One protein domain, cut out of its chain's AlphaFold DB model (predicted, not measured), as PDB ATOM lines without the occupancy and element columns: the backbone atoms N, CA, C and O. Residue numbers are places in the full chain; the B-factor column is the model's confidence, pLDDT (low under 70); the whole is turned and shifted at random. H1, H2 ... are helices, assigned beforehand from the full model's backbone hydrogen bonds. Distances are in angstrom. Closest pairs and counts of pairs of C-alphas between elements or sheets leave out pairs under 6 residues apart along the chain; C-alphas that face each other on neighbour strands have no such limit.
ATOM      1  N   ILE A   2     140.446 152.252  97.380       79.06
ATOM      2  CA  ILE A   2     140.579 153.617  96.804       79.06
ATOM      3  C   ILE A   2     141.365 154.575  97.718       79.06
ATOM      4  O   ILE A   2     142.287 155.240  97.261       79.06
ATOM      5  N   ALA A   3     141.032 154.623  99.014       78.75
ATOM      6  CA  ALA A   3     141.740 155.467  99.983       78.75
ATOM      7  C   ALA A   3     143.217 155.079 100.137       78.75
ATOM      8  O   ALA A   3     144.064 155.954 100.262       78.75
ATOM      9  N   LEU A   4     143.513 153.779 100.061       80.06
ATOM     10  CA  LEU A   4     144.870 153.250 100.134       80.06
ATOM     11  C   LEU A   4     145.676 153.593  98.869       80.06
ATOM     12  O   LEU A   4     146.809 154.041  98.974       80.06
ATOM     13  N   GLY A   5     145.075 153.489  97.680       78.56
ATOM     14  CA  GLY A   5     145.709 153.940  96.438       78.56
ATOM     15  C   GLY A   5     145.967 155.450  96.433       78.56
ATOM     16  O   GLY A   5     147.079 155.881  96.153       78.56
ATOM     17  N   LYS A   6     144.987 156.265  96.850       81.94
ATOM     18  CA  LYS A   6     145.179 157.718  97.009       81.94
ATOM     19  C   LYS A   6     146.269 158.039  98.038       81.94
ATOM     20  O   LYS A   6     147.027 158.988  97.856       81.94
ATOM     21  N   PHE A   7     146.335 157.263  99.118       83.81
ATOM     22  CA  PHE A   7     147.378 157.399 100.121       83.81
ATOM     23  C   PHE A   7     148.747 157.167  99.489       83.81
ATOM     24  O   PHE A   7     149.585 158.057  99.604       83.81
ATOM     25  N   TYR A   8     148.970 156.051  98.786       81.19
ATOM     26  CA  TYR A   8     150.238 155.772  98.097       81.19
ATOM     27  C   TYR A   8     150.604 156.839  97.063       81.19
ATOM     28  O   TYR A   8     151.727 157.323  97.099       81.19
ATOM     29  N   LEU A   9     149.640 157.296  96.261       76.12
ATOM     30  CA  LEU A   9     149.843 158.344  95.257       76.12
ATOM     31  C   LEU A   9     150.325 159.675  95.855       76.12
ATOM     32  O   LEU A   9     151.153 160.371  95.278       76.12
ATOM     33  N   HIS A  10     149.804 160.070  97.011       76.56
ATOM     34  CA  HIS A  10     150.193 161.326  97.642       76.56
ATOM     35  C   HIS A  10     151.099 161.056  98.839       76.56
ATOM     36  O   HIS A  10     150.699 161.232  99.989       76.56
ATOM     37  N   ARG A  11     152.348 160.645  98.584       70.38
ATOM     38  CA  ARG A  11     153.327 160.327  99.647       70.38
ATOM     39  C   ARG A  11     153.551 161.481 100.630       70.38
ATOM     40  O   ARG A  11     153.779 161.247 101.815       70.38
ATOM     41  N   TRP A  12     153.424 162.719 100.155       68.81
ATOM     42  CA  TRP A  12     153.497 163.939 100.965       68.81
ATOM     43  C   TRP A  12     152.207 164.263 101.732       68.81
ATOM     44  O   TRP A  12     152.268 164.955 102.749       68.81
ATOM     45  N   ASP A  13     151.052 163.765 101.287       79.75
ATOM     46  CA  ASP A  13     149.787 163.915 102.003       79.75
ATOM     47  C   ASP A  13     149.530 162.682 102.870       79.75
ATOM     48  O   ASP A  13     148.891 161.702 102.477       79.75
ATOM     49  N   LYS A  14     150.047 162.727 104.098       80.00
ATOM     50  CA  LYS A  14     149.809 161.650 105.060       80.00
ATOM     51  C   LYS A  14     148.346 161.573 105.510       80.00
ATOM     52  O   LYS A  14     147.919 160.498 105.895       80.00
ATOM     53  N   HIS A  15     147.560 162.650 105.415       88.62
ATOM     54  CA  HIS A  15     146.227 162.728 106.028       88.62
ATOM     55  C   HIS A  15     145.113 162.046 105.231       88.62
ATOM     56  O   HIS A  15     143.986 161.984 105.713       88.62
ATOM     57  N   VAL A  16     145.403 161.478 104.057       90.94
ATOM     58  CA  VAL A  16     144.395 160.826 103.205       90.94
ATOM     59  C   VAL A  16     143.583 159.759 103.952       90.94
ATOM     60  O   VAL A  16     142.368 159.675 103.768       90.94
ATOM     61  N   LEU A  17     144.228 158.951 104.799       91.56
ATOM     62  CA  LEU A  17     143.554 157.887 105.557       91.56
ATOM     63  C   LEU A  17     142.723 158.449 106.720       91.56
ATOM     64  O   LEU A  17     141.642 157.931 107.000       91.56
ATOM     65  N   VAL A  18     143.186 159.540 107.335       93.38
ATOM     66  CA  VAL A  18     142.456 160.283 108.376       93.38
ATOM     67  C   VAL A  18     141.187 160.898 107.789       93.38
ATOM     68  O   VAL A  18     140.091 160.637 108.280       93.38
ATOM     69  N   ASP A  19     141.312 161.634 106.684       93.56
ATOM     70  CA  ASP A  19     140.184 162.270 105.997       93.56
ATOM     71  C   ASP A  19     139.179 161.219 105.483       93.56
ATOM     72  O   ASP A  19     137.959 161.421 105.507       93.56
ATOM     73  N   TRP A  20     139.675 160.060 105.037       93.38
ATOM     74  CA  TRP A  20     138.820 158.928 104.684       93.38
ATOM     75  C   TRP A  20     138.033 158.411 105.895       93.38
ATOM     76  O   TRP A  20     136.817 158.235 105.784       93.38
ATOM     77  N   ALA A  21     138.684 158.211 107.044       92.75
ATOM     78  CA  ALA A  21     138.026 157.760 108.268       92.75
ATOM     79  C   ALA A  21     136.953 158.760 108.735       92.75
ATOM     80  O   ALA A  21     135.819 158.362 109.007       92.75
ATOM     81  N   GLU A  22     137.263 160.062 108.730       93.56
ATOM     82  CA  GLU A  22     136.301 161.136 109.020       93.56
ATOM     83  C   GLU A  22     135.077 161.066 108.084       93.56
ATOM     84  O   GLU A  22     133.928 161.145 108.534       93.56
ATOM     85  N   SER A  23     135.297 160.848 106.781       92.56
ATOM     86  CA  SER A  23     134.215 160.706 105.798       92.56
ATOM     87  C   SER A  23     133.328 159.488 106.062       92.56
ATOM     88  O   SER A  23     132.105 159.566 105.915       92.56
ATOM     89  N   MET A  24     133.922 158.357 106.443       91.12
ATOM     90  CA  MET A  24     133.185 157.127 106.733       91.12
ATOM     91  C   MET A  24     132.343 157.260 108.007       91.12
ATOM     92  O   MET A  24     131.169 156.877 108.001       91.12
ATOM     93  N   ILE A  25     132.883 157.901 109.048       92.81
ATOM     94  CA  ILE A  25     132.141 158.249 110.268       92.81
ATOM     95  C   ILE A  25     130.951 159.152 109.928       92.81
ATOM     96  O   ILE A  25     129.825 158.867 110.340       92.81
ATOM     97  N   ALA A  26     131.161 160.196 109.121       92.94
ATOM     98  CA  ALA A  26     130.097 161.114 108.710       92.94
ATOM     99  C   ALA A  26     128.971 160.420 107.917       92.94
ATOM    100  O   ALA A  26     127.819 160.850 107.966       92.94
ATOM    101  N   LYS A  27     129.284 159.323 107.215       91.31
ATOM    102  CA  LYS A  27     128.317 158.476 106.491       91.31
ATOM    103  C   LYS A  27     127.617 157.438 107.378       91.31
ATOM    104  O   LYS A  27     126.776 156.694 106.882       91.31
ATOM    105  N   GLY A  28     127.932 157.393 108.672       91.44
ATOM    106  CA  GLY A  28     127.329 156.473 109.638       91.44
ATOM    107  C   GLY A  28     128.041 155.126 109.770       91.44
ATOM    108  O   GLY A  28     127.525 154.240 110.446       91.44
ATOM    109  N   HIS A  29     129.222 154.958 109.170       87.19
ATOM    110  CA  HIS A  29     130.031 153.738 109.266       87.19
ATOM    111  C   HIS A  29     131.053 153.819 110.412       87.19
ATOM    112  O   HIS A  29     132.233 153.553 110.217       87.19
ATOM    113  N   ALA A  30     130.622 154.241 111.599       88.81
ATOM    114  CA  ALA A  30     131.521 154.468 112.727       88.81
ATOM    115  C   ALA A  30     131.915 153.165 113.450       88.81
ATOM    116  O   ALA A  30     131.102 152.256 113.621       88.81
ATOM    117  N   SER A  31     133.161 153.113 113.919       90.44
ATOM    118  CA  SER A  31     133.691 152.100 114.841       90.44
ATOM    119  C   SER A  31     134.807 152.709 115.687       90.44
ATOM    120  O   SER A  31     135.324 153.774 115.341       90.44
ATOM    121  N   ASP A  32     135.176 152.051 116.786       91.94
ATOM    122  CA  ASP A  32     136.206 152.553 117.705       91.94
ATOM    123  C   ASP A  32     137.559 152.734 117.002       91.94
ATOM    124  O   ASP A  32     138.171 153.795 117.119       91.94
ATOM    125  N   SER A  33     137.979 151.760 116.188       90.50
ATOM    126  CA  SER A  33     139.199 151.850 115.378       90.50
ATOM    127  C   SER A  33     139.128 152.972 114.339       90.50
ATOM    128  O   SER A  33     140.109 153.677 114.108       90.50
ATOM    129  N   MET A  34     137.956 153.228 113.752       91.88
ATOM    130  CA  MET A  34     137.789 154.330 112.800       91.88
ATOM    131  C   MET A  34     137.835 155.700 113.482       91.88
ATOM    132  O   MET A  34     138.429 156.637 112.948       91.88
ATOM    133  N   HIS A  35     137.253 155.815 114.678       93.12
ATOM    134  CA  HIS A  35     137.389 157.007 115.513       93.12
ATOM    135  C   HIS A  35     138.843 157.239 115.915       93.12
ATOM    136  O   HIS A  35     139.308 158.378 115.855       93.12
ATOM    137  N   PHE A  36     139.563 156.172 116.258       94.19
ATOM    138  CA  PHE A  36     140.983 156.246 116.557       94.19
ATOM    139  C   PHE A  36     141.774 156.784 115.359       94.19
ATOM    140  O   PHE A  36     142.398 157.833 115.488       94.19
ATOM    141  N   LEU A  37     141.638 156.173 114.174       93.19
ATOM    142  CA  LEU A  37     142.296 156.639 112.946       93.19
ATOM    143  C   LEU A  37     141.956 158.103 112.614       93.19
ATOM    144  O   LEU A  37     142.842 158.880 112.263       93.19
ATOM    145  N   SER A  38     140.696 158.518 112.778       94.50
ATOM    146  CA  SER A  38     140.280 159.904 112.514       94.50
ATOM    147  C   SER A  38     140.952 160.946 113.424       94.50
ATOM    148  O   SER A  38     141.039 162.119 113.074       94.50
ATOM    149  N   ALA A  39     141.470 160.538 114.587       94.19
ATOM    150  CA  ALA A  39     142.151 161.428 115.526       94.19
ATOM    151  C   ALA A  39     143.661 161.585 115.245       94.19
ATOM    152  O   ALA A  39     144.317 162.417 115.874       94.19
ATOM    153  N   MET A  40     144.219 160.841 114.284       92.62
ATOM    154  CA  MET A  40     145.668 160.688 114.085       92.62
ATOM    155  C   MET A  40     146.324 161.752 113.195       92.62
ATOM    156  O   MET A  40     147.362 161.525 112.570       92.62
ATOM    157  N   ARG A  41     145.755 162.960 113.110       89.75
ATOM    158  CA  ARG A  41     146.289 164.023 112.236       89.75
ATOM    159  C   ARG A  41     147.730 164.429 112.610       89.75
ATOM    160  O   ARG A  41     148.456 164.938 111.769       89.75
ATOM    161  N   GLY A  42     148.182 164.199 113.843       88.38
ATOM    162  CA  GLY A  42     149.564 164.483 114.257       88.38
ATOM    163  C   GLY A  42     150.585 163.416 113.845       88.38
ATOM    164  O   GLY A  42     151.770 163.725 113.704       88.38
ATOM    165  N   ASP A  43     150.134 162.187 113.615       93.00
ATOM    166  CA  ASP A  43     150.986 161.000 113.640       93.00
ATOM    167  C   ASP A  43     151.771 160.757 112.346       93.00
ATOM    168  O   ASP A  43     151.606 161.468 111.345       93.00
ATOM    169  N   SER A  44     152.684 159.781 112.380       90.19
ATOM    170  CA  SER A  44     153.459 159.379 111.206       90.19
ATOM    171  C   SER A  44     152.587 158.665 110.173       90.19
ATOM    172  O   SER A  44     151.508 158.151 110.472       90.19
ATOM    173  N   ARG A  45     153.066 158.652 108.930       89.06
ATOM    174  CA  ARG A  45     152.366 158.033 107.807       89.06
ATOM    175  C   ARG A  45     152.284 156.515 107.981       89.06
ATOM    176  O   ARG A  45     151.234 155.931 107.747       89.06
ATOM    177  N   GLU A  46     153.371 155.910 108.443       88.75
ATOM    178  CA  GLU A  46     153.480 154.480 108.734       88.75
ATOM    179  C   GLU A  46     152.462 154.079 109.801       88.75
ATOM    180  O   GLU A  46     151.711 153.128 109.615       88.75
ATOM    181  N   PHE A  47     152.354 154.871 110.872       90.75
ATOM    182  CA  PHE A  47     151.426 154.572 111.955       90.75
ATOM    183  C   PHE A  47     149.963 154.736 111.521       90.75
ATOM    184  O   PHE A  47     149.113 153.924 111.876       90.75
ATOM    185  N   GLN A  48     149.655 155.731 110.684       90.81
ATOM    186  CA  GLN A  48     148.320 155.859 110.088       90.81
ATOM    187  C   GLN A  48     147.974 154.692 109.150       90.81
ATOM    188  O   GLN A  48     146.815 154.281 109.104       90.81
ATOM    189  N   LEU A  49     148.953 154.141 108.421       90.00
ATOM    190  CA  LEU A  49     148.749 152.960 107.580       90.00
ATOM    191  C   LEU A  49     148.461 151.713 108.424       90.00
ATOM    192  O   LEU A  49     147.487 151.017 108.150       90.00
ATOM    193  N   GLU A  50     149.253 151.459 109.466       89.75
ATOM    194  CA  GLU A  50     149.026 150.339 110.390       89.75
ATOM    195  C   GLU A  50     147.606 150.380 110.972       89.75
ATOM    196  O   GLU A  50     146.874 149.392 110.925       89.75
ATOM    197  N   GLN A  51     147.181 151.557 111.435       91.44
ATOM    198  CA  GLN A  51     145.846 151.752 112.001       91.44
ATOM    199  C   GLN A  51     144.733 151.641 110.954       91.44
ATOM    200  O   GLN A  51     143.654 151.123 111.237       91.44
ATOM    201  N   PHE A  52     144.979 152.049 109.711       91.12
ATOM    202  CA  PHE A  52     144.046 151.798 108.615       91.12
ATOM    203  C   PHE A  52     143.860 150.305 108.322       91.12
ATOM    204  O   PHE A  52     142.733 149.871 108.069       91.12
ATOM    205  N   LEU A  53     144.931 149.508 108.368       88.56
ATOM    206  CA  LEU A  53     144.837 148.061 108.176       88.56
ATOM    207  C   LEU A  53     144.053 147.394 109.315       88.56
ATOM    208  O   LEU A  53     143.238 146.512 109.044       88.56
ATOM    209  N   GLU A  54     144.218 147.863 110.553       87.88
ATOM    210  CA  GLU A  54     143.416 147.434 111.707       87.88
ATOM    211  C   GLU A  54     141.922 147.745 111.506       87.88
ATOM    212  O   GLU A  54     141.086 146.846 111.587       87.88
ATOM    213  N   VAL A  55     141.585 148.975 111.097       87.06
ATOM    214  CA  VAL A  55     140.205 149.353 110.731       87.06
ATOM    215  C   VAL A  55     139.641 148.431 109.648       87.06
ATOM    216  O   VAL A  55     138.474 148.038 109.699       87.06
ATOM    217  N   CYS A  56     140.449 148.076 108.649       86.50
ATOM    218  CA  CYS A  56     140.008 147.177 107.591       86.50
ATOM    219  C   CYS A  56     139.725 145.767 108.116       86.50
ATOM    220  O   CYS A  56     138.717 145.178 107.727       86.50
ATOM    221  N   GLN A  57     140.552 145.248 109.024       86.19
ATOM    222  CA  GLN A  57     140.323 143.950 109.661       86.19
ATOM    223  C   GLN A  57     139.037 143.952 110.495       86.19
ATOM    224  O   GLN A  57     138.188 143.082 110.294       86.19
ATOM    225  N   ASP A  58     138.839 144.964 111.343       86.12
ATOM    226  CA  ASP A  58     137.642 145.105 112.185       86.12
ATOM    227  C   ASP A  58     136.346 145.147 111.369       86.12
ATOM    228  O   ASP A  58     135.314 144.593 111.757       86.12
ATOM    229  N   GLN A  59     136.398 145.805 110.213       82.62
ATOM    230  CA  GLN A  59     135.260 145.972 109.313       82.62
ATOM    231  C   GLN A  59     135.119 144.829 108.293       82.62
ATOM    232  O   GLN A  59     134.254 144.898 107.418       82.62
ATOM    233  N   ASN A  60     135.945 143.778 108.382       83.06
ATOM    234  CA  ASN A  60     136.036 142.698 107.389       83.06
ATOM    235  C   ASN A  60     136.197 143.217 105.945       83.06
ATOM    236  O   ASN A  60     135.668 142.645 104.987       83.06
TER     237      ASN A  60
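What this domain is: This is residues 2 to 60 of the 213 residues of an uncharacterized protein of Lewinella agarilytica (UniProt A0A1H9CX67). Two helical hairpins pack on each other: H3 with the longest helix, H4, makes one, and H1 with H2 makes the other. H2, H3 and H4 pack together as a triangle of three helices, while H1 lies to one side, packed on H2 but away from H3. The printed part has 59 residues with four named helices, in the order H1, H2, H3, H4 along the chain, and no named strand, and the class is all helix. The whole is compact, with a radius of gyration of the C-alphas of 10.3 A, and its C-alphas span 28 by 19 by 19 A, only just a rounded outline.

How they stand to each other: The longest helix, H4, residues 45 to 58, touches H3, residues 32 to 38, and the two form a helical hairpin. Their closest C-alphas are those of Ser 33 and Val 55, 5.4 A apart, and their lines stand at a shallow tilt of 30 degrees, opposite ways. H4 also touches H2, residues 16 to 26, but with residues 48 to 52 alone. The closest C-alphas there are those of Leu 17 and Phe 52, 6.8 A apart, and the two helices run the same way at a steep tilt of 38 degrees, only just past shallow. H2 is the hub, touching three helices. It touches H3 at a steep tilt of 53 degrees, opposite ways, with the C-alphas of Val 18 and Ser 38 closest at 4.7 A. It touches H1, residues 2 to 9, at a shallow tilt of 20 degrees, opposite ways, and these two form the other helical hairpin. Their closest C-alphas are those of Phe 7 and Val 16, 5.5 A apart. The helix packing is part aligned, part crossed: of the four touching pairs, two are at a shallow tilt. H1 and H4 are near each other, and H1 and H3 are apart. In H1, H2, H3 and H4 every O i to N i+4 pair is within hydrogen-bond range.

Where its parts are: H4 is 20.1 A from first to last C-alpha, beginning with C-alpha 45 at (152.366, 158.033, 107.807) and ending with C-alpha 58 at (137.642, 145.105, 112.185). H2, from Val 16 to Ala 26, is 15.3 A long. H1, from Ile 2 to Leu 9, measures 10.5 A and begins at (140.579, 153.617, 96.804). H3, from Asp 32 to Ser 38, measures 9.9 A.

The domain as a whole: The two C-alphas farthest apart are those of Trp 12 and Gly 28, 28.6 A. The printed part has no cut. The link from H2 to H3 is tight, and those from H1 to H2 and from H3 to H4 are short. The mean pLDDT of the printed part is 87.8, and residue 12 is the one printed residue under 70.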